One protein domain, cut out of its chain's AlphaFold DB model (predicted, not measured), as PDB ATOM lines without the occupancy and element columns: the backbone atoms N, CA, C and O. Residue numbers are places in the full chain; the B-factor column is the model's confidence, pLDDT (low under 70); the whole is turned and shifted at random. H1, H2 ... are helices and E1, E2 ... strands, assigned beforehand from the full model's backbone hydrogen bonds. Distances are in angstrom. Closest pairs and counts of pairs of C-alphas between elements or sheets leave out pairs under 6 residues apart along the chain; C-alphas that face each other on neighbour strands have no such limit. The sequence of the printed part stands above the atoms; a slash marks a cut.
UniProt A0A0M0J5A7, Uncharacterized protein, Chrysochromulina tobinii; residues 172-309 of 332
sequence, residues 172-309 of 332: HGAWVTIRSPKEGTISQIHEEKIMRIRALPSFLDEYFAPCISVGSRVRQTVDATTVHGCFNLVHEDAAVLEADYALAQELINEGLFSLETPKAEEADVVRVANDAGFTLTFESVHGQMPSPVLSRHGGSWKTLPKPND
ATOM      1  N   HIS A 172       5.586  -5.018  22.327       98.00
ATOM      2  CA  HIS A 172       5.539  -6.310  21.663       98.00
ATOM      3  C   HIS A 172       6.863  -7.027  21.878       98.00
ATOM      4  O   HIS A 172       7.904  -6.376  21.946       98.00
ATOM      5  N   GLY A 173       6.827  -8.352  21.975       98.25
ATOM      6  CA  GLY A 173       8.015  -9.132  22.272       98.25
ATOM      7  C   GLY A 173       8.071 -10.449  21.520       98.25
ATOM      8  O   GLY A 173       7.048 -11.098  21.293       98.25
ATOM      9  N   ALA A 174       9.276 -10.849  21.146       98.38
ATOM     10  CA  ALA A 174       9.551 -12.111  20.486       98.38
ATOM     11  C   ALA A 174      10.961 -12.589  20.825       98.38
ATOM     12  O   ALA A 174      11.828 -11.789  21.157       98.38
ATOM     13  N   TRP A 175      11.222 -13.883  20.680       96.50
ATOM     14  CA  TRP A 175      12.596 -14.367  20.575       96.50
ATOM     15  C   TRP A 175      12.802 -15.116  19.278       96.50
ATOM     16  O   TRP A 175      11.901 -15.795  18.782       96.50
ATOM     17  N   VAL A 176      14.020 -15.039  18.766       97.88
ATOM     18  CA  VAL A 176      14.485 -15.778  17.599       97.88
ATOM     19  C   VAL A 176      15.586 -16.734  18.033       97.88
ATOM     20  O   VAL A 176      16.521 -16.344  18.724       97.88
ATOM     21  N   THR A 177      15.469 -18.009  17.671       96.44
ATOM     22  CA  THR A 177      16.431 -19.034  18.100       96.44
ATOM     23  C   THR A 177      17.692 -19.017  17.242       96.44
ATOM     24  O   THR A 177      17.636 -18.787  16.037       96.44
ATOM     25  N   ILE A 178      18.835 -19.330  17.839       96.00
ATOM     26  CA  ILE A 178      20.076 -19.600  17.112       96.00
ATOM     27  C   ILE A 178      20.042 -21.058  16.659       96.00
ATOM     28  O   ILE A 178      19.779 -21.961  17.460       96.00
ATOM     29  N   ARG A 179      20.281 -21.283  15.365       94.94
ATOM     30  CA  ARG A 179      20.162 -22.595  14.724       94.94
ATOM     31  C   ARG A 179      21.389 -22.889  13.875       94.94
ATOM     32  O   ARG A 179      22.012 -21.969  13.349       94.94
ATOM     33  N   SER A 180      21.688 -24.172  13.711       94.12
ATOM     34  CA  SER A 180      22.750 -24.643  12.825       94.12
ATOM     35  C   SER A 180      22.187 -25.550  11.727       94.12
ATOM     36  O   SER A 180      21.501 -26.527  12.050       94.12
ATOM     37  N   PRO A 181      22.496 -25.302  10.440       92.94
ATOM     38  CA  PRO A 181      21.971 -26.084   9.318       92.94
ATOM     39  C   PRO A 181      22.587 -27.484   9.212       92.94
ATOM     40  O   PRO A 181      22.052 -28.359   8.535       92.94
ATOM     41  N   LYS A 182      23.732 -27.701   9.864       91.44
ATOM     42  CA  LYS A 182      24.483 -28.958   9.863       91.44
ATOM     43  C   LYS A 182      25.207 -29.151  11.193       91.44
ATOM     44  O   LYS A 182      25.327 -28.221  11.989       91.44
ATOM     45  N   GLU A 183      25.691 -30.361  11.439       90.62
ATOM     46  CA  GLU A 183      26.648 -30.591  12.521       90.62
ATOM     47  C   GLU A 183      28.064 -30.182  12.102       90.62
ATOM     48  O   GLU A 183      28.399 -30.187  10.914       90.62
ATOM     49  N   GLY A 184      28.887 -29.817  13.079       91.06
ATOM     50  CA  GLY A 184      30.261 -29.398  12.840       91.06
ATOM     51  C   GLY A 184      30.919 -28.823  14.083       91.06
ATOM     52  O   GLY A 184      30.265 -28.626  15.109       91.06
ATOM     53  N   THR A 185      32.203 -28.530  13.964       91.44
ATOM     54  CA  THR A 185      32.983 -27.845  15.002       91.44
ATOM     55  C   THR A 185      33.103 -26.385  14.621       91.44
ATOM     56  O   THR A 185      33.463 -26.077  13.484       91.44
ATOM     57  N   ILE A 186      32.762 -25.482  15.540       93.19
ATOM     58  CA  ILE A 186      32.825 -24.043  15.283       93.19
ATOM     59  C   ILE A 186      34.289 -23.658  15.064       93.19
ATOM     60  O   ILE A 186      35.083 -23.688  16.001       93.19
ATOM     61  N   SER A 187      34.647 -23.267  13.843       94.88
ATOM     62  CA  SER A 187      35.971 -22.715  13.535       94.88
ATOM     63  C   SER A 187      35.997 -21.193  13.657       94.88
ATOM     64  O   SER A 187      37.017 -20.619  14.025       94.88
ATOM     65  N   GLN A 188      34.859 -20.540  13.415       96.19
ATOM     66  CA  GLN A 188      34.707 -19.093  13.541       96.19
ATOM     67  C   GLN A 188      33.277 -18.729  13.946       96.19
ATOM     68  O   GLN A 188      32.313 -19.341  13.483       96.19
ATOM     69  N   ILE A 189      33.152 -17.692  14.776       95.44
ATOM     70  CA  ILE A 189      31.893 -17.005  15.071       95.44
ATOM     71  C   ILE A 189      31.862 -15.706  14.254       95.44
ATOM     72  O   ILE A 189      32.828 -14.943  14.258       95.44
ATOM     73  N   HIS A 190      30.769 -15.476  13.529       97.12
ATOM     74  CA  HIS A 190      30.548 -14.285  12.706       97.12
ATOM     75  C   HIS A 190      30.081 -13.110  13.575       97.12
ATOM     76  O   HIS A 190      28.897 -12.757  13.593       97.12
ATOM     77  N   GLU A 191      31.015 -12.531  14.335       96.00
ATOM     78  CA  GLU A 191      30.755 -11.417  15.257       96.00
ATOM     79  C   GLU A 191      30.086 -10.227  14.562       96.00
ATOM     80  O   GLU A 191      29.214  -9.586  15.138       96.00
ATOM     81  N   GLU A 192      30.405  -9.959  13.295       97.44
ATOM     82  CA  GLU A 192      29.782  -8.893  12.512       97.44
ATOM     83  C   GLU A 192      28.259  -9.061  12.382       97.44
ATOM     84  O   GLU A 192      27.513  -8.082  12.468       97.44
ATOM     85  N   LYS A 193      27.777 -10.303  12.236       97.75
ATOM     86  CA  LYS A 193      26.341 -10.604  12.148       97.75
ATOM     87  C   LYS A 193      25.677 -10.510  13.513       97.75
ATOM     88  O   LYS A 193      24.587  -9.955  13.618       97.75
ATOM     89  N   ILE A 194      26.345 -11.001  14.557       97.56
ATOM     90  CA  ILE A 194      25.860 -10.899  15.940       97.56
ATOM     91  C   ILE A 194      25.728  -9.427  16.340       97.56
ATOM     92  O   ILE A 194      24.681  -9.022  16.834       97.56
ATOM     93  N   MET A 195      26.738  -8.600  16.058       98.19
ATOM     94  CA  MET A 195      26.684  -7.162  16.338       98.19
ATOM     95  C   MET A 195      25.578  -6.465  15.553       98.19
ATOM     96  O   MET A 195      24.939  -5.560  16.081       98.19
ATOM     97  N   ARG A 196      25.294  -6.909  14.323       98.50
ATOM     98  CA  ARG A 196      24.164  -6.392  13.547       98.50
ATOM     99  C   ARG A 196      22.814  -6.728  14.188       98.50
ATOM    100  O   ARG A 196      21.938  -5.874  14.169       98.50
ATOM    101  N   ILE A 197      22.663  -7.915  14.784       98.56
ATOM    102  CA  ILE A 197      21.463  -8.282  15.560       98.56
ATOM    103  C   ILE A 197      21.382  -7.459  16.854       98.56
ATOM    104  O   ILE A 197      20.328  -6.921  17.174       98.56
ATOM    105  N   ARG A 198      22.497  -7.296  17.574       98.56
ATOM    106  CA  ARG A 198      22.557  -6.476  18.801       98.56
ATOM    107  C   ARG A 198      22.275  -4.990  18.554       98.56
ATOM    108  O   ARG A 198      21.885  -4.283  19.475       98.56
ATOM    109  N   ALA A 199      22.490  -4.515  17.330       98.62
ATOM    110  CA  ALA A 199      22.209  -3.143  16.918       98.62
ATOM    111  C   ALA A 199      20.755  -2.920  16.460       98.62
ATOM    112  O   ALA A 199      20.407  -1.792  16.105       98.62
ATOM    113  N   LEU A 200      19.918  -3.964  16.429       98.81
ATOM    114  CA  LEU A 200      18.509  -3.827  16.064       98.81
ATOM    115  C   LEU A 200      17.775  -2.954  17.094       98.81
ATOM    116  O   LEU A 200      17.993  -3.132  18.294       98.81
ATOM    117  N   PRO A 201      16.872  -2.054  16.664       98.75
ATOM    118  CA  PRO A 201      16.076  -1.228  17.573       98.75
ATOM    119  C   PRO A 201      15.308  -2.022  18.633       98.75
ATOM    120  O   PRO A 201      15.128  -1.546  19.752       98.75
ATOM    121  N   SER A 202      14.850  -3.225  18.285       98.81
ATOM    122  CA  SER A 202      14.132  -4.107  19.202       98.81
ATOM    123  C   SER A 202      15.032  -4.994  20.064       98.81
ATOM    124  O   SER A 202      14.505  -5.729  20.888       98.81
ATOM    125  N   PHE A 203      16.359  -4.984  19.917       98.81
ATOM    126  CA  PHE A 203      17.218  -5.877  20.698       98.81
ATOM    127  C   PHE A 203      17.071  -5.629  22.210       98.81
ATOM    128  O   PHE A 203      17.273  -4.513  22.690       98.81
ATOM    129  N   LEU A 204      16.724  -6.680  22.961       98.44
ATOM    130  CA  LEU A 204      16.596  -6.632  24.418       98.44
ATOM    131  C   LEU A 204      17.807  -7.274  25.094       98.44
ATOM    132  O   LEU A 204      18.521  -6.622  25.852       98.44
ATOM    133  N   ASP A 205      18.006  -8.563  24.843       97.19
ATOM    134  CA  ASP A 205      19.130  -9.346  25.340       97.19
ATOM    135  C   ASP A 205      19.298 -10.630  24.512       97.19
ATOM    136  O   ASP A 205      18.654 -10.846  23.480       97.19
ATOM    137  N   GLU A 206      20.221 -11.481  24.936       94.94
ATOM    138  CA  GLU A 206      20.564 -12.711  24.242       94.94
ATOM    139  C   GLU A 206      20.954 -13.811  25.223       94.94
ATOM    140  O   GLU A 206      21.437 -13.576  26.335       94.94
ATOM    141  N   TYR A 207      20.787 -15.045  24.767       91.12
ATOM    142  CA  TYR A 207      21.272 -16.225  25.451       91.12
ATOM    143  C   TYR A 207      21.994 -17.105  24.442       91.12
ATOM    144  O   TYR A 207      21.385 -17.621  23.510       91.12
ATOM    145  N   PHE A 208      23.285 -17.322  24.657       88.50
ATOM    146  CA  PHE A 208      24.039 -18.359  23.965       88.50
ATOM    147  C   PHE A 208      24.094 -19.597  24.849       88.50
ATOM    148  O   PHE A 208      24.377 -19.500  26.047       88.50
ATOM    149  N   ALA A 209      23.843 -20.770  24.264       83.69
ATOM    150  CA  ALA A 209      24.095 -22.009  24.979       83.69
ATOM    151  C   ALA A 209      25.580 -22.039  25.409       83.69
ATOM    152  O   ALA A 209      26.444 -21.742  24.586       83.69
ATOM    153  N   PRO A 210      25.900 -22.409  26.664       75.94
ATOM    154  CA  PRO A 210      27.271 -22.466  27.180       75.94
ATOM    155  C   PRO A 210      28.292 -23.209  26.307       75.94
ATOM    156  O   PRO A 210      29.488 -22.978  26.433       75.94
ATOM    157  N   CYS A 211      27.835 -24.106  25.433       71.56
ATOM    158  CA  CYS A 211      28.668 -24.838  24.488       71.56
ATOM    159  C   CYS A 211      29.013 -24.075  23.198       71.56
ATOM    160  O   CYS A 211      29.667 -24.638  22.327       71.56
ATOM    161  N   ILE A 212      28.574 -22.827  23.030       84.88
ATOM    162  CA  ILE A 212      28.872 -22.035  21.836       84.88
ATOM    163  C   ILE A 212      30.168 -21.259  22.039       84.88
ATOM    164  O   ILE A 212      30.203 -20.194  22.646       84.88
ATOM    165  N   SER A 213      31.244 -21.815  21.493       86.19
ATOM    166  CA  SER A 213      32.559 -21.188  21.396       86.19
ATOM    167  C   SER A 213      33.318 -21.770  20.207       86.19
ATOM    168  O   SER A 213      33.020 -22.880  19.760       86.19
ATOM    169  N   VAL A 214      34.347 -21.071  19.724       90.19
ATOM    170  CA  VAL A 214      35.306 -21.671  18.784       90.19
ATOM    171  C   VAL A 214      35.904 -22.943  19.402       90.19
ATOM    172  O   VAL A 214      36.202 -22.980  20.597       90.19
ATOM    173  N   GLY A 215      36.025 -23.997  18.595       87.12
ATOM    174  CA  GLY A 215      36.461 -25.335  18.995       87.12
ATOM    175  C   GLY A 215      35.354 -26.237  19.546       87.12
ATOM    176  O   GLY A 215      35.591 -27.429  19.726       87.12
ATOM    177  N   SER A 216      34.151 -25.711  19.794       84.81
ATOM    178  CA  SER A 216      33.034 -26.509  20.305       84.81
ATOM    179  C   SER A 216      32.195 -27.120  19.188       84.81
ATOM    180  O   SER A 216      32.011 -26.533  18.118       84.81
ATOM    181  N   ARG A 217      31.641 -28.305  19.455       84.62
ATOM    182  CA  ARG A 217      30.760 -29.008  18.524       84.62
ATOM    183  C   ARG A 217      29.330 -28.482  18.609       84.62
ATOM    184  O   ARG A 217      28.740 -28.423  19.686       84.62
ATOM    185  N   VAL A 218      28.739 -28.205  17.452       87.38
ATOM    186  CA  VAL A 218      27.306 -27.952  17.286       87.38
ATOM    187  C   VAL A 218      26.657 -29.071  16.483       87.38
ATOM    188  O   VAL A 218      27.270 -29.719  15.634       87.38
ATOM    189  N   ARG A 219      25.376 -29.303  16.755       87.12
ATOM    190  CA  ARG A 219      24.531 -30.246  16.017       87.12
ATOM    191  C   ARG A 219      23.657 -29.500  15.029       87.12
ATOM    192  O   ARG A 219      23.306 -28.356  15.289       87.12
ATOM    193  N   GLN A 220      23.244 -30.166  13.954       91.25
ATOM    194  CA  GLN A 220      22.135 -29.655  13.153       91.25
ATOM    195  C   GLN A 220      20.921 -29.454  14.064       91.25
ATOM    196  O   GLN A 220      20.549 -30.361  14.816       91.25
ATOM    197  N   THR A 221      20.302 -28.282  13.984       92.81
ATOM    198  CA  THR A 221      19.060 -28.022  14.700       92.81
ATOM    199  C   THR A 221      17.930 -28.791  14.034       92.81
ATOM    200  O   THR A 221      17.645 -28.609  12.852       92.81
ATOM    201  N   VAL A 222      17.287 -29.659  14.805       90.94
ATOM    202  CA  VAL A 222      16.160 -30.489  14.361       90.94
ATOM    203  C   VAL A 222      14.945 -30.362  15.280       90.94
ATOM    204  O   VAL A 222      13.855 -30.754  14.879       90.94
ATOM    205  N   ASP A 223      15.093 -29.786  16.472       86.81
ATOM    206  CA  ASP A 223      14.029 -29.590  17.462       86.81
ATOM    207  C   ASP A 223      14.452 -28.570  18.544       86.81
ATOM    208  O   ASP A 223      15.553 -28.017  18.505       86.81
ATOM    209  N   ALA A 224      13.591 -28.339  19.542       85.00
ATOM    210  CA  ALA A 224      13.860 -27.442  20.674       85.00
ATOM    211  C   ALA A 224      15.054 -27.853  21.560       85.00
ATOM    212  O   ALA A 224      15.549 -27.042  22.343       85.00
ATOM    213  N   THR A 225      15.527 -29.100  21.492       83.12
ATOM    214  CA  THR A 225      16.673 -29.571  22.294       83.12
ATOM    215  C   THR A 225      18.013 -29.335  21.599       83.12
ATOM    216  O   THR A 225      19.063 -29.429  22.232       83.12
ATOM    217  N   THR A 226      17.969 -28.993  20.311       86.69
ATOM    218  CA  THR A 226      19.127 -28.789  19.431       86.69
ATOM    219  C   THR A 226      19.251 -27.343  18.933       86.69
ATOM    220  O   THR A 226      20.001 -27.078  17.992       86.69
ATOM    221  N   VAL A 227      18.531 -26.405  19.558       89.88
ATOM    222  CA  VAL A 227      18.753 -24.956  19.404       89.88
ATOM    223  C   VAL A 227      19.968 -24.516  20.224       89.88
ATOM    224  O   VAL A 227      20.239 -25.062  21.295       89.88
ATOM    225  N   HIS A 228      20.694 -23.513  19.736       91.44
ATOM    226  CA  HIS A 228      22.001 -23.101  20.272       91.44
ATOM    227  C   HIS A 228      21.960 -21.802  21.079       91.44
ATOM    228  O   HIS A 228      22.999 -21.278  21.473       91.44
ATOM    229  N   GLY A 229      20.766 -21.278  21.325       92.56
ATOM    230  CA  GLY A 229      20.563 -19.996  21.979       92.56
ATOM    231  C   GLY A 229      19.416 -19.221  21.351       92.56
ATOM    232  O   GLY A 229      18.610 -19.787  20.604       92.56
ATOM    233  N   CYS A 230      19.352 -17.929  21.635       95.69
ATOM    234  CA  CYS A 230      18.380 -17.005  21.075       95.69
ATOM    235  C   CYS A 230      18.809 -15.543  21.234       95.69
ATOM    236  O   CYS A 230      19.652 -15.209  22.068       95.69
ATOM    237  N   PHE A 231      18.128 -14.680  20.489       98.19
ATOM    238  CA  PHE A 231      18.062 -13.246  20.744       98.19
ATOM    239  C   PHE A 231      16.629 -12.891  21.121       98.19
ATOM    240  O   PHE A 231      15.685 -13.341  20.461       98.19
ATOM    241  N   ASN A 232      16.473 -12.102  22.175       98.50
ATOM    242  CA  ASN A 232      15.193 -11.574  22.612       98.50
ATOM    243  C   ASN A 232      15.017 -10.167  22.057       98.50
ATOM    244  O   ASN A 232      15.921  -9.334  22.125       98.50
ATOM    245  N   LEU A 233      13.830  -9.916  21.525       98.88
ATOM    246  CA  LEU A 233      13.457  -8.685  20.859       98.88
ATOM    247  C   LEU A 233      12.205  -8.108  21.526       98.88
ATOM    248  O   LEU A 233      11.229  -8.830  21.736       98.88
ATOM    249  N   VAL A 234      12.219  -6.819  21.852       98.81
ATOM    250  CA  VAL A 234      11.090  -6.059  22.386       98.81
ATOM    251  C   VAL A 234      11.061  -4.657  21.790       98.81
ATOM    252  O   VAL A 234      12.062  -3.949  21.798       98.81
ATOM    253  N   HIS A 235       9.888  -4.216  21.340       98.75
ATOM    254  CA  HIS A 235       9.700  -2.854  20.843       98.75
ATOM    255  C   HIS A 235       8.268  -2.349  21.088       98.75
ATOM    256  O   HIS A 235       7.335  -3.142  21.205       98.75
ATOM    257  N   GLU A 236       8.084  -1.030  21.195       98.06
ATOM    258  CA  GLU A 236       6.758  -0.401  21.364       98.06
ATOM    259  C   GLU A 236       5.915  -0.489  20.086       98.06
ATOM    260  O   GLU A 236       4.713  -0.717  20.143       98.06
ATOM    261  N   ASP A 237       6.565  -0.374  18.929       98.00
ATOM    262  CA  ASP A 237       5.960  -0.570  17.611       98.00
ATOM    263  C   ASP A 237       6.090  -2.032  17.147       98.00
ATOM    264  O   ASP A 237       7.203  -2.549  16.987       98.00
ATOM    265  N   ALA A 238       4.949  -2.680  16.894       96.69
ATOM    266  CA  ALA A 238       4.862  -4.042  16.375       96.69
ATOM    267  C   ALA A 238       5.510  -4.214  14.991       96.69
ATOM    268  O   ALA A 238       6.072  -5.272  14.710       96.69
ATOM    269  N   ALA A 239       5.444  -3.200  14.122       98.12
ATOM    270  CA  ALA A 239       6.013  -3.276  12.779       98.12
ATOM    271  C   ALA A 239       7.546  -3.318  12.824       98.12
ATOM    272  O   ALA A 239       8.160  -4.090  12.085       98.12
ATOM    273  N   VAL A 240       8.156  -2.549  13.733       98.75
ATOM    274  CA  VAL A 240       9.605  -2.599  13.983       98.75
ATOM    275  C   VAL A 240      10.004  -3.969  14.527       98.75
ATOM    276  O   VAL A 240      10.946  -4.562  14.010       98.75
ATOM    277  N   LEU A 241       9.257  -4.515  15.497       98.69
ATOM    278  CA  LEU A 241       9.532  -5.856  16.023       98.69
ATOM    279  C   LEU A 241       9.514  -6.920  14.916       98.69
ATOM    280  O   LEU A 241      10.412  -7.754  14.863       98.69
ATOM    281  N   GLU A 242       8.506  -6.923  14.042       98.44
ATOM    282  CA  GLU A 242       8.413  -7.939  12.985       98.44
ATOM    283  C   GLU A 242       9.493  -7.763  11.906       98.44
ATOM    284  O   GLU A 242      10.024  -8.764  11.416       98.44
ATOM    285  N   ALA A 243       9.866  -6.524  11.566       98.81
ATOM    286  CA  ALA A 243      10.969  -6.253  10.644       98.81
ATOM    287  C   ALA A 243      12.314  -6.737  11.213       98.81
ATOM    288  O   ALA A 243      13.053  -7.460  10.539       98.81
ATOM    289  N   ASP A 244      12.598  -6.411  12.474       98.81
ATOM    290  CA  ASP A 244      13.812  -6.838  13.168       98.81
ATOM    291  C   ASP A 244      13.844  -8.356  13.380       98.81
ATOM    292  O   ASP A 244      14.881  -8.988  13.178       98.81
ATOM    293  N   TYR A 245      12.703  -8.970  13.716       98.81
ATOM    294  CA  TYR A 245      12.575 -10.424  13.806       98.81
ATOM    295  C   TYR A 245      12.916 -11.082  12.466       98.81
ATOM    296  O   TYR A 245      13.666 -12.058  12.435       98.81
ATOM    297  N   ALA A 246      12.393 -10.564  11.350       98.69
ATOM    298  CA  ALA A 246      12.687 -11.089  10.019       98.69
ATOM    299  C   ALA A 246      14.176 -10.947   9.656       98.69
ATOM    300  O   ALA A 246      14.776 -11.913   9.183       98.69
ATOM    301  N   LEU A 247      14.787  -9.794   9.945       98.75
ATOM    302  CA  LEU A 247      16.212  -9.567   9.702       98.75
ATOM    303  C   LEU A 247      17.098 -10.469  10.577       98.75
ATOM    304  O   LEU A 247      18.072 -11.044  10.094       98.75
ATOM    305  N   ALA A 248      16.751 -10.663  11.850       98.69
ATOM    306  CA  ALA A 248      17.481 -11.583  12.715       98.69
ATOM    307  C   ALA A 248      17.371 -13.037  12.216       98.69
ATOM    308  O   ALA A 248      18.366 -13.762  12.210       98.69
ATOM    309  N   GLN A 249      16.192 -13.458  11.735       98.31
ATOM    310  CA  GLN A 249      16.015 -14.766  11.091       98.31
ATOM    311  C   GLN A 249      16.914 -14.925   9.861       98.31
ATOM    312  O   GLN A 249      17.527 -15.980   9.699       98.31
ATOM    313  N   GLU A 250      16.992 -13.901   9.009       98.25
ATOM    314  CA  GLU A 250      17.853 -13.879   7.823       98.25
ATOM    315  C   GLU A 250      19.325 -14.052   8.210       98.25
ATOM    316  O   GLU A 250      19.950 -15.026   7.789       98.25
ATOM    317  N   LEU A 251      19.841 -13.207   9.107       98.38
ATOM    318  CA  LEU A 251      21.238 -13.255   9.561       98.38
ATOM    319  C   LEU A 251      21.605 -14.601  10.205       98.38
ATOM    320  O   LEU A 251      22.705 -15.116   9.990       98.38
ATOM    321  N   ILE A 252      20.680 -15.203  10.961       97.50
ATOM    322  CA  ILE A 252      20.873 -16.538  11.544       97.50
ATOM    323  C   ILE A 252      20.904 -17.617  10.457       97.50
ATOM    324  O   ILE A 252      21.737 -18.522  10.517       97.50
ATOM    325  N   ASN A 253      20.031 -17.527   9.452       95.62
ATOM    326  CA  ASN A 253      19.964 -18.500   8.360       95.62
ATOM    327  C   ASN A 253      21.157 -18.395   7.397       95.62
ATOM    328  O   ASN A 253      21.576 -19.415   6.854       95.62
ATOM    329  N   GLU A 254      21.748 -17.210   7.233       95.31
ATOM    330  CA  GLU A 254      23.035 -17.039   6.547       95.31
ATOM    331  C   GLU A 254      24.208 -17.694   7.303       95.31
ATOM    332  O   GLU A 254      25.313 -17.790   6.767       95.31
ATOM    333  N   GLY A 255      23.990 -18.113   8.553       92.75
ATOM    334  CA  GLY A 255      24.966 -18.768   9.412       92.75
ATOM    335  C   GLY A 255      25.717 -17.784  10.306       92.75
ATOM    336  O   GLY A 255      26.453 -16.922   9.821       92.75
ATOM    337  N   LEU A 256      25.570 -17.964  11.624       96.00
ATOM    338  CA  LEU A 256      26.365 -17.261  12.641       96.00
ATOM    339  C   LEU A 256      27.707 -17.945  12.935       96.00
ATOM    340  O   LEU A 256      28.574 -17.346  13.568       96.00
ATOM    341  N   PHE A 257      27.898 -19.177  12.455       95.12
ATOM    342  CA  PHE A 257      29.101 -19.972  12.688       95.12
ATOM    343  C   PHE A 257      29.651 -20.542  11.380       95.12
ATOM    344  O   PHE A 257      28.900 -21.105  10.579       95.12
ATOM    345  N   SER A 258      30.969 -20.480  11.212       95.44
ATOM    346  CA  SER A 258      31.681 -21.343  10.270       95.44
ATOM    347  C   SER A 258      31.981 -22.678  10.937       95.44
ATOM    348  O   SER A 258      32.373 -22.728  12.103       95.44
ATOM    349  N   LEU A 259      31.760 -23.761  10.193       94.12
ATOM    350  CA  LEU A 259      31.816 -25.124  10.709       94.12
ATOM    351  C   LEU A 259      32.796 -25.977   9.912       94.12
ATOM    352  O   LEU A 259      32.659 -26.103   8.690       94.12
ATOM    353  N   GLU A 260      33.705 -26.626  10.628       93.12
ATOM    354  CA  GLU A 260      34.603 -27.657  10.114       93.12
ATOM    355  C   GLU A 260      34.065 -29.065  10.394       93.12
ATOM    356  O   GLU A 260      33.135 -29.264  11.185       93.12
ATOM    357  N   THR A 261      34.641 -30.054   9.707       88.19
ATOM    358  CA  THR A 261      34.349 -31.468   9.959       88.19
ATOM    359  C   THR A 261      34.738 -31.816  11.399       88.19
ATOM    360  O   THR A 261      35.894 -31.589  11.758       88.19
ATOM    361  N   PRO A 262      33.831 -32.401  12.203       76.62
ATOM    362  CA  PRO A 262      34.161 -32.813  13.562       76.62
ATOM    363  C   PRO A 262      35.331 -33.792  13.581       76.62
ATOM    364  O   PRO A 262      35.342 -34.756  12.805       76.62
ATOM    365  N   LYS A 263      36.297 -33.583  14.477       71.94
ATOM    366  CA  LYS A 263      37.348 -34.580  14.714       71.94
ATOM    367  C   LYS A 263      36.758 -35.796  15.433       71.94
ATOM    368  O   LYS A 263      35.814 -35.673  16.212       71.94
ATOM    369  N   ALA A 264      37.308 -36.983  15.178       64.81
ATOM    370  CA  ALA A 264      36.772 -38.245  15.705       64.81
ATOM    371  C   ALA A 264      36.812 -38.319  17.246       64.81
ATOM    372  O   ALA A 264      36.010 -39.013  17.868       64.81
ATOM    373  N   GLU A 265      37.747 -37.592  17.847       62.16
ATOM    374  CA  GLU A 265      37.997 -37.492  19.281       62.16
ATOM    375  C   GLU A 265      37.149 -36.433  20.012       62.16
ATOM    376  O   GLU A 265      37.203 -36.362  21.244       62.16
ATOM    377  N   GLU A 266      36.367 -35.619  19.293       59.47
ATOM    378  CA  GLU A 266      35.543 -34.568  19.896       59.47
ATOM    379  C   GLU A 266      34.286 -35.141  20.555       59.47
ATOM    380  O   GLU A 266      33.462 -35.810  19.924       59.47
ATOM    381  N   ALA A 267      34.120 -34.836  21.845       55.84
ATOM    382  CA  ALA A 267      32.939 -35.228  22.597       55.84
ATOM    383  C   ALA A 267      31.678 -34.607  21.981       55.84
ATOM    384  O   ALA A 267      31.623 -33.418  21.662       55.84
ATOM    385  N   ASP A 268      30.642 -35.428  21.829       52.34
ATOM    386  CA  ASP A 268      29.338 -34.949  21.407       52.34
ATOM    387  C   ASP A 268      28.750 -34.012  22.467       52.34
ATOM    388  O   ASP A 268      28.702 -34.344  23.656       52.34
ATOM    389  N   VAL A 269      28.252 -32.860  22.021       53.25
ATOM    390  CA  VAL A 269      27.503 -31.938  22.873       53.25
ATOM    391  C   VAL A 269      26.020 -32.202  22.663       53.25
ATOM    392  O   VAL A 269      25.462 -31.946  21.593       53.25
ATOM    393  N   VAL A 270      25.376 -32.751  23.687       46.91
ATOM    394  CA  VAL A 270      23.926 -32.945  23.729       46.91
ATOM    395  C   VAL A 270      23.395 -32.199  24.933       46.91
ATOM    396  O   VAL A 270      24.026 -32.179  25.986       46.91
ATOM    397  N   ARG A 271      22.221 -31.585  24.785       45.78
ATOM    398  CA  ARG A 271      21.477 -31.078  25.930       45.78
ATOM    399  C   ARG A 271      21.036 -32.282  26.762       45.78
ATOM    400  O   ARG A 271      20.170 -33.040  26.338       45.78
ATOM    401  N   VAL A 272      21.668 -32.480  27.911       40.91
ATOM    402  CA  VAL A 272      21.297 -33.511  28.882       40.91
ATOM    403  C   VAL A 272      20.595 -32.796  30.033       40.91
ATOM    404  O   VAL A 272      21.089 -31.759  30.477       40.91
ATOM    405  N   ALA A 273      19.433 -33.275  30.488       37.16
ATOM    406  CA  ALA A 273      18.820 -32.676  31.671       37.16
ATOM    407  C   ALA A 273      19.713 -32.953  32.891       37.16
ATOM    408  O   ALA A 273      20.357 -33.999  32.998       37.16
ATOM    409  N   ASN A 274      19.822 -31.964  33.772       36.53
ATOM    410  CA  ASN A 274      20.602 -32.097  34.991       36.53
ATOM    411  C   ASN A 274      19.771 -32.832  36.046       36.53
ATOM    412  O   ASN A 274      18.672 -32.393  36.364       36.53
ATOM    413  N   ASP A 275      20.344 -33.868  36.662       36.47
ATOM    414  CA  ASP A 275      19.799 -34.469  37.892       36.47
ATOM    415  C   ASP A 275      19.968 -33.536  39.113       36.47
ATOM    416  O   ASP A 275      19.387 -33.757  40.172       36.47
ATOM    417  N   ALA A 276      20.779 -32.479  38.981       41.16
ATOM    418  CA  ALA A 276      20.928 -31.441  39.991       41.16
ATOM    419  C   ALA A 276      19.799 -30.415  39.826       41.16
ATOM    420  O   ALA A 276      19.849 -29.567  38.934       41.16
ATOM    421  N   GLY A 277      18.770 -30.522  40.666       35.53
ATOM    422  CA  GLY A 277      17.703 -29.529  40.760       35.53
ATOM    423  C   GLY A 277      18.214 -28.116  41.082       35.53
ATOM    424  O   GLY A 277      19.375 -27.900  41.434       35.53
ATOM    425  N   PHE A 278      17.326 -27.131  40.968       36.19
ATOM    426  CA  PHE A 278      17.602 -25.747  41.352       36.19
ATOM    427  C   PHE A 278      17.739 -25.630  42.876       36.19
ATOM    428  O   PHE A 278      16.980 -26.253  43.614       36.19
ATOM    429  N   THR A 279      18.661 -24.792  43.355       31.45
ATOM    430  CA  THR A 279      18.709 -24.389  44.770       31.45
ATOM    431  C   THR A 279      18.290 -22.927  44.869       31.45
ATOM    432  O   THR A 279      18.944 -22.056  44.303       31.45
ATOM    433  N   LEU A 280      17.178 -22.662  45.558       32.31
ATOM    434  CA  LEU A 280      16.782 -21.319  45.983       32.31
ATOM    435  C   LEU A 280      17.343 -21.087  47.386       32.31
ATOM    436  O   LEU A 280      16.896 -21.722  48.340       32.31
ATOM    437  N   THR A 281      18.318 -20.192  47.521       29.78
ATOM    438  CA  THR A 281      18.817 -19.742  48.825       29.78
ATOM    439  C   THR A 281      18.255 -18.365  49.146       29.78
ATOM    440  O   THR A 281      18.446 -17.416  48.389       29.78
ATOM    441  N   PHE A 282      17.571 -18.255  50.285       31.84
ATOM    442  CA  PHE A 282      17.151 -16.981  50.858       31.84
ATOM    443  C   PHE A 282      18.193 -16.565  51.898       31.84
ATOM    444  O   PHE A 282      18.277 -17.182  52.960       31.84
ATOM    445  N   GLU A 283      18.991 -15.539  51.614       32.25
ATOM    446  CA  GLU A 283      19.837 -14.928  52.640       32.25
ATOM    447  C   GLU A 283      19.028 -13.870  53.396       32.25
ATOM    448  O   GLU A 283      18.590 -12.861  52.844       32.25
ATOM    449  N   SER A 284      18.798 -14.128  54.681       33.25
ATOM    450  CA  SER A 284      18.283 -13.133  55.613       33.25
ATOM    451  C   SER A 284      19.439 -12.238  56.049       33.25
ATOM    452  O   SER A 284      20.319 -12.671  56.789       33.25
ATOM    453  N   VAL A 285      19.424 -10.977  55.622       38.53
ATOM    454  CA  VAL A 285      20.191  -9.923  56.294       38.53
ATOM    455  C   VAL A 285      19.244  -9.290  57.310       38.53
ATOM    456  O   VAL A 285      18.154  -8.849  56.945       38.53
ATOM    457  N   HIS A 286      19.615  -9.314  58.593       35.16
ATOM    458  CA  HIS A 286      18.797  -8.815  59.702       35.16
ATOM    459  C   HIS A 286      18.069  -7.499  59.356       35.16
ATOM    460  O   HIS A 286      18.696  -6.453  59.217       35.16
ATOM    461  N   GLY A 287      16.735  -7.557  59.258       40.28
ATOM    462  CA  GLY A 287      15.869  -6.380  59.118       40.28
ATOM    463  C   GLY A 287      15.511  -5.931  57.693       40.28
ATOM    464  O   GLY A 287      14.802  -4.935  57.570       40.28
ATOM    465  N   GLN A 288      15.922  -6.635  56.630       36.00
ATOM    466  CA  GLN A 288      15.456  -6.380  55.253       36.00
ATOM    467  C   GLN A 288      14.754  -7.604  54.647       36.00
ATOM    468  O   GLN A 288      15.098  -8.744  54.960       36.00
ATOM    469  N   MET A 289      13.760  -7.370  53.774       33.78
ATOM    470  CA  MET A 289      13.157  -8.444  52.976       33.78
ATOM    471  C   MET A 289      14.245  -9.117  52.122       33.78
ATOM    472  O   MET A 289      15.043  -8.403  51.511       33.78
ATOM    473  N   PRO A 290      14.299 -10.461  52.068       35.47
ATOM    474  CA  PRO A 290      15.297 -11.167  51.277       35.47
ATOM    475  C   PRO A 290      15.133 -10.805  49.797       35.47
ATOM    476  O   PRO A 290      14.062 -10.983  49.220       35.47
ATOM    477  N   SER A 291      16.200 -10.304  49.175       31.98
ATOM    478  CA  SER A 291      16.265 -10.207  47.717       31.98
ATOM    479  C   SER A 291      16.596 -11.601  47.183       31.98
ATOM    480  O   SER A 291      17.602 -12.171  47.612       31.98
ATOM    481  N   PRO A 292      15.799 -12.191  46.276       34.69
ATOM    482  CA  PRO A 292      16.140 -13.482  45.702       34.69
ATOM    483  C   PRO A 292      17.441 -13.345  44.905       34.69
ATOM    484  O   PRO A 292      17.494 -12.652  43.890       34.69
ATOM    485  N   VAL A 293      18.502 -14.011  45.361       33.47
ATOM    486  CA  VAL A 293      19.705 -14.219  44.554       33.47
ATOM    487  C   VAL A 293      19.503 -15.519  43.795       33.47
ATOM    488  O   VAL A 293      19.615 -16.613  44.343       33.47
ATOM    489  N   LEU A 294      19.171 -15.398  42.513       34.62
ATOM    490  CA  LEU A 294      19.116 -16.532  41.599       34.62
ATOM    491  C   LEU A 294      20.554 -16.878  41.194       34.62
ATOM    492  O   LEU A 294      21.088 -16.358  40.213       34.62
ATOM    493  N   SER A 295      21.226 -17.733  41.964       36.69
ATOM    494  CA  SER A 295      22.520 -18.266  41.541       36.69
ATOM    495  C   SER A 295      22.295 -19.272  40.410       36.69
ATOM    496  O   SER A 295      21.741 -20.352  40.620       36.69
ATOM    497  N   ARG A 296      22.716 -18.912  39.190       36.53
ATOM    498  CA  ARG A 296      22.719 -19.813  38.030       36.53
ATOM    499  C   ARG A 296      23.600 -21.029  38.326       36.53
ATOM    500  O   ARG A 296      24.824 -20.959  38.262       36.53
ATOM    501  N   HIS A 297      22.981 -22.181  38.506       35.28
ATOM    502  CA  HIS A 297      23.512 -23.399  37.913       35.28
ATOM    503  C   HIS A 297      22.630 -23.673  36.707       35.28
ATOM    504  O   HIS A 297      21.593 -24.317  36.811       35.28
ATOM    505  N   GLY A 298      23.000 -23.062  35.573       32.12
ATOM    506  CA  GLY A 298      22.378 -23.392  34.294       32.12
ATOM    507  C   GLY A 298      22.411 -24.904  34.099       32.12
ATOM    508  O   GLY A 298      23.295 -25.568  34.650       32.12
ATOM    509  N   GLY A 299      21.459 -25.457  33.344       32.47
ATOM    510  CA  GLY A 299      21.551 -26.852  32.921       32.47
ATOM    511  C   GLY A 299      22.988 -27.146  32.483       32.47
ATOM    512  O   GLY A 299      23.538 -26.447  31.629       32.47
ATOM    513  N   SER A 300      23.653 -28.087  33.156       34.19
ATOM    514  CA  SER A 300      25.033 -28.391  32.810       34.19
ATOM    515  C   SER A 300      25.004 -29.169  31.504       34.19
ATOM    516  O   SER A 300      24.436 -30.257  31.408       34.19
ATOM    517  N   TRP A 301      25.574 -28.573  30.463       38.22
ATOM    518  CA  TRP A 301      25.883 -29.285  29.237       38.22
ATOM    519  C   TRP A 301      26.957 -30.306  29.593       38.22
ATOM    520  O   TRP A 301      28.115 -29.948  29.797       38.22
ATOM    521  N   LYS A 302      26.572 -31.575  29.735       36.31
ATOM    522  CA  LYS A 302      27.547 -32.652  29.883       36.31
ATOM    523  C   LYS A 302      28.089 -33.006  28.504       36.31
ATOM    524  O   LYS A 302      27.327 -33.280  27.577       36.31
ATOM    525  N   THR A 303      29.409 -33.032  28.385       35.78
ATOM    526  CA  THR A 303      30.083 -33.791  27.335       35.78
ATOM    527  C   THR A 303      29.665 -35.256  27.461       35.78
ATOM    528  O   THR A 303      29.707 -35.827  28.554       35.78
ATOM    529  N   LEU A 304      29.221 -35.876  26.365       35.59
ATOM    530  CA  LEU A 304      29.049 -37.329  26.362       35.59
ATOM    531  C   LEU A 304      30.435 -37.999  26.493       35.59
ATOM    532  O   LEU A 304      31.388 -37.511  25.875       35.59
ATOM    533  N   PRO A 305      30.575 -39.089  27.278       35.00
ATOM    534  CA  PRO A 305      31.829 -39.837  27.353       35.00
ATOM    535  C   PRO A 305      32.232 -40.373  25.975       35.00
ATOM    536  O   PRO A 305      31.379 -40.611  25.113       35.00
ATOM    537  N   LYS A 306      33.538 -40.563  25.762       40.81
ATOM    538  CA  LYS A 306      34.076 -40.989  24.464       40.81
ATOM    539  C   LYS A 306      33.543 -42.381  24.098       40.81
ATOM    540  O   LYS A 306      33.366 -43.207  24.993       40.81
ATOM    541  N   PRO A 307      33.402 -42.709  22.800       37.00
ATOM    542  CA  PRO A 307      32.997 -44.048  22.358       37.00
ATOM    543  C   PRO A 307      33.867 -45.197  22.905       37.00
ATOM    544  O   PRO A 307      33.392 -46.324  22.975       37.00
ATOM    545  N   ASN A 308      35.109 -44.909  23.327       40.28
ATOM    546  CA  ASN A 308      36.110 -45.896  23.744       40.28
ATOM    547  C   ASN A 308      36.642 -45.705  25.180       40.28
ATOM    548  O   ASN A 308      37.715 -46.218  25.500       40.28
ATOM    549  N   ASP A 309      35.948 -44.974  26.059       36.00
ATOM    550  CA  ASP A 309      36.361 -44.945  27.468       36.00
ATOM    551  C   ASP A 309      36.116 -46.326  28.106       36.00
ATOM    552  O   ASP A 309      34.990 -46.818  28.165       36.00
TER     553      ASP A 309
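This is residues 172 to 309 of the 332 residues of an uncharacterized protein of Chrysochromulina tobinii (UniProt A0A0M0J5A7). With little regular structure, this model is a small sheet, E1, E4, E3, covered on one face by H2 and H1, with the pair E2 and E5 at one end; a long tail, residues 261 to 309, runs out and folds back, its residues 284 to 289 sticking out. The 138 printed residues, under half in named elements, give E1, E2, H1, E3, E4, H2, E5, class mixed. The whole is loose, radius of gyration of the C-alphas 18.4 A, spanning 58 by 49 by 24 A.

Start at E4, residues 229 to 235, antiparallel to E1, residues 172 to 178, with N 174 and O 233 2.9 A apart. It forms a hairpin with E3, residues 203 to 208; N 230 and O 207 are 2.8 A apart. H2, residues 238 to 253, is on this sheet, height 8.8 A, along the strands. H1, residues 191 to 198, on the same face, stands up at 45 degrees; H2 touches it with residues 247 to 251 alone, closest C-alphas Ile 197 and Ala 248, 5.9 A. E2, residues 184 to 189, is antiparallel to E5, residues 257 to 260, with N 187 and O 258 2.9 A apart. In H1 and H2 every O i to N i+4 pair is within hydrogen-bond range.

Find C-alpha 172 at (5.539, -6.310, 21.663), where E1 begins; H2 runs 22.4 A from C-alpha 238 to C-alpha 253, and E5 ends at C-alpha 260 at (34.603, -27.657, 10.114).

The printed part has no cut; the link E3 to E4 is long. Residues 264 to 309 have pLDDT under 70.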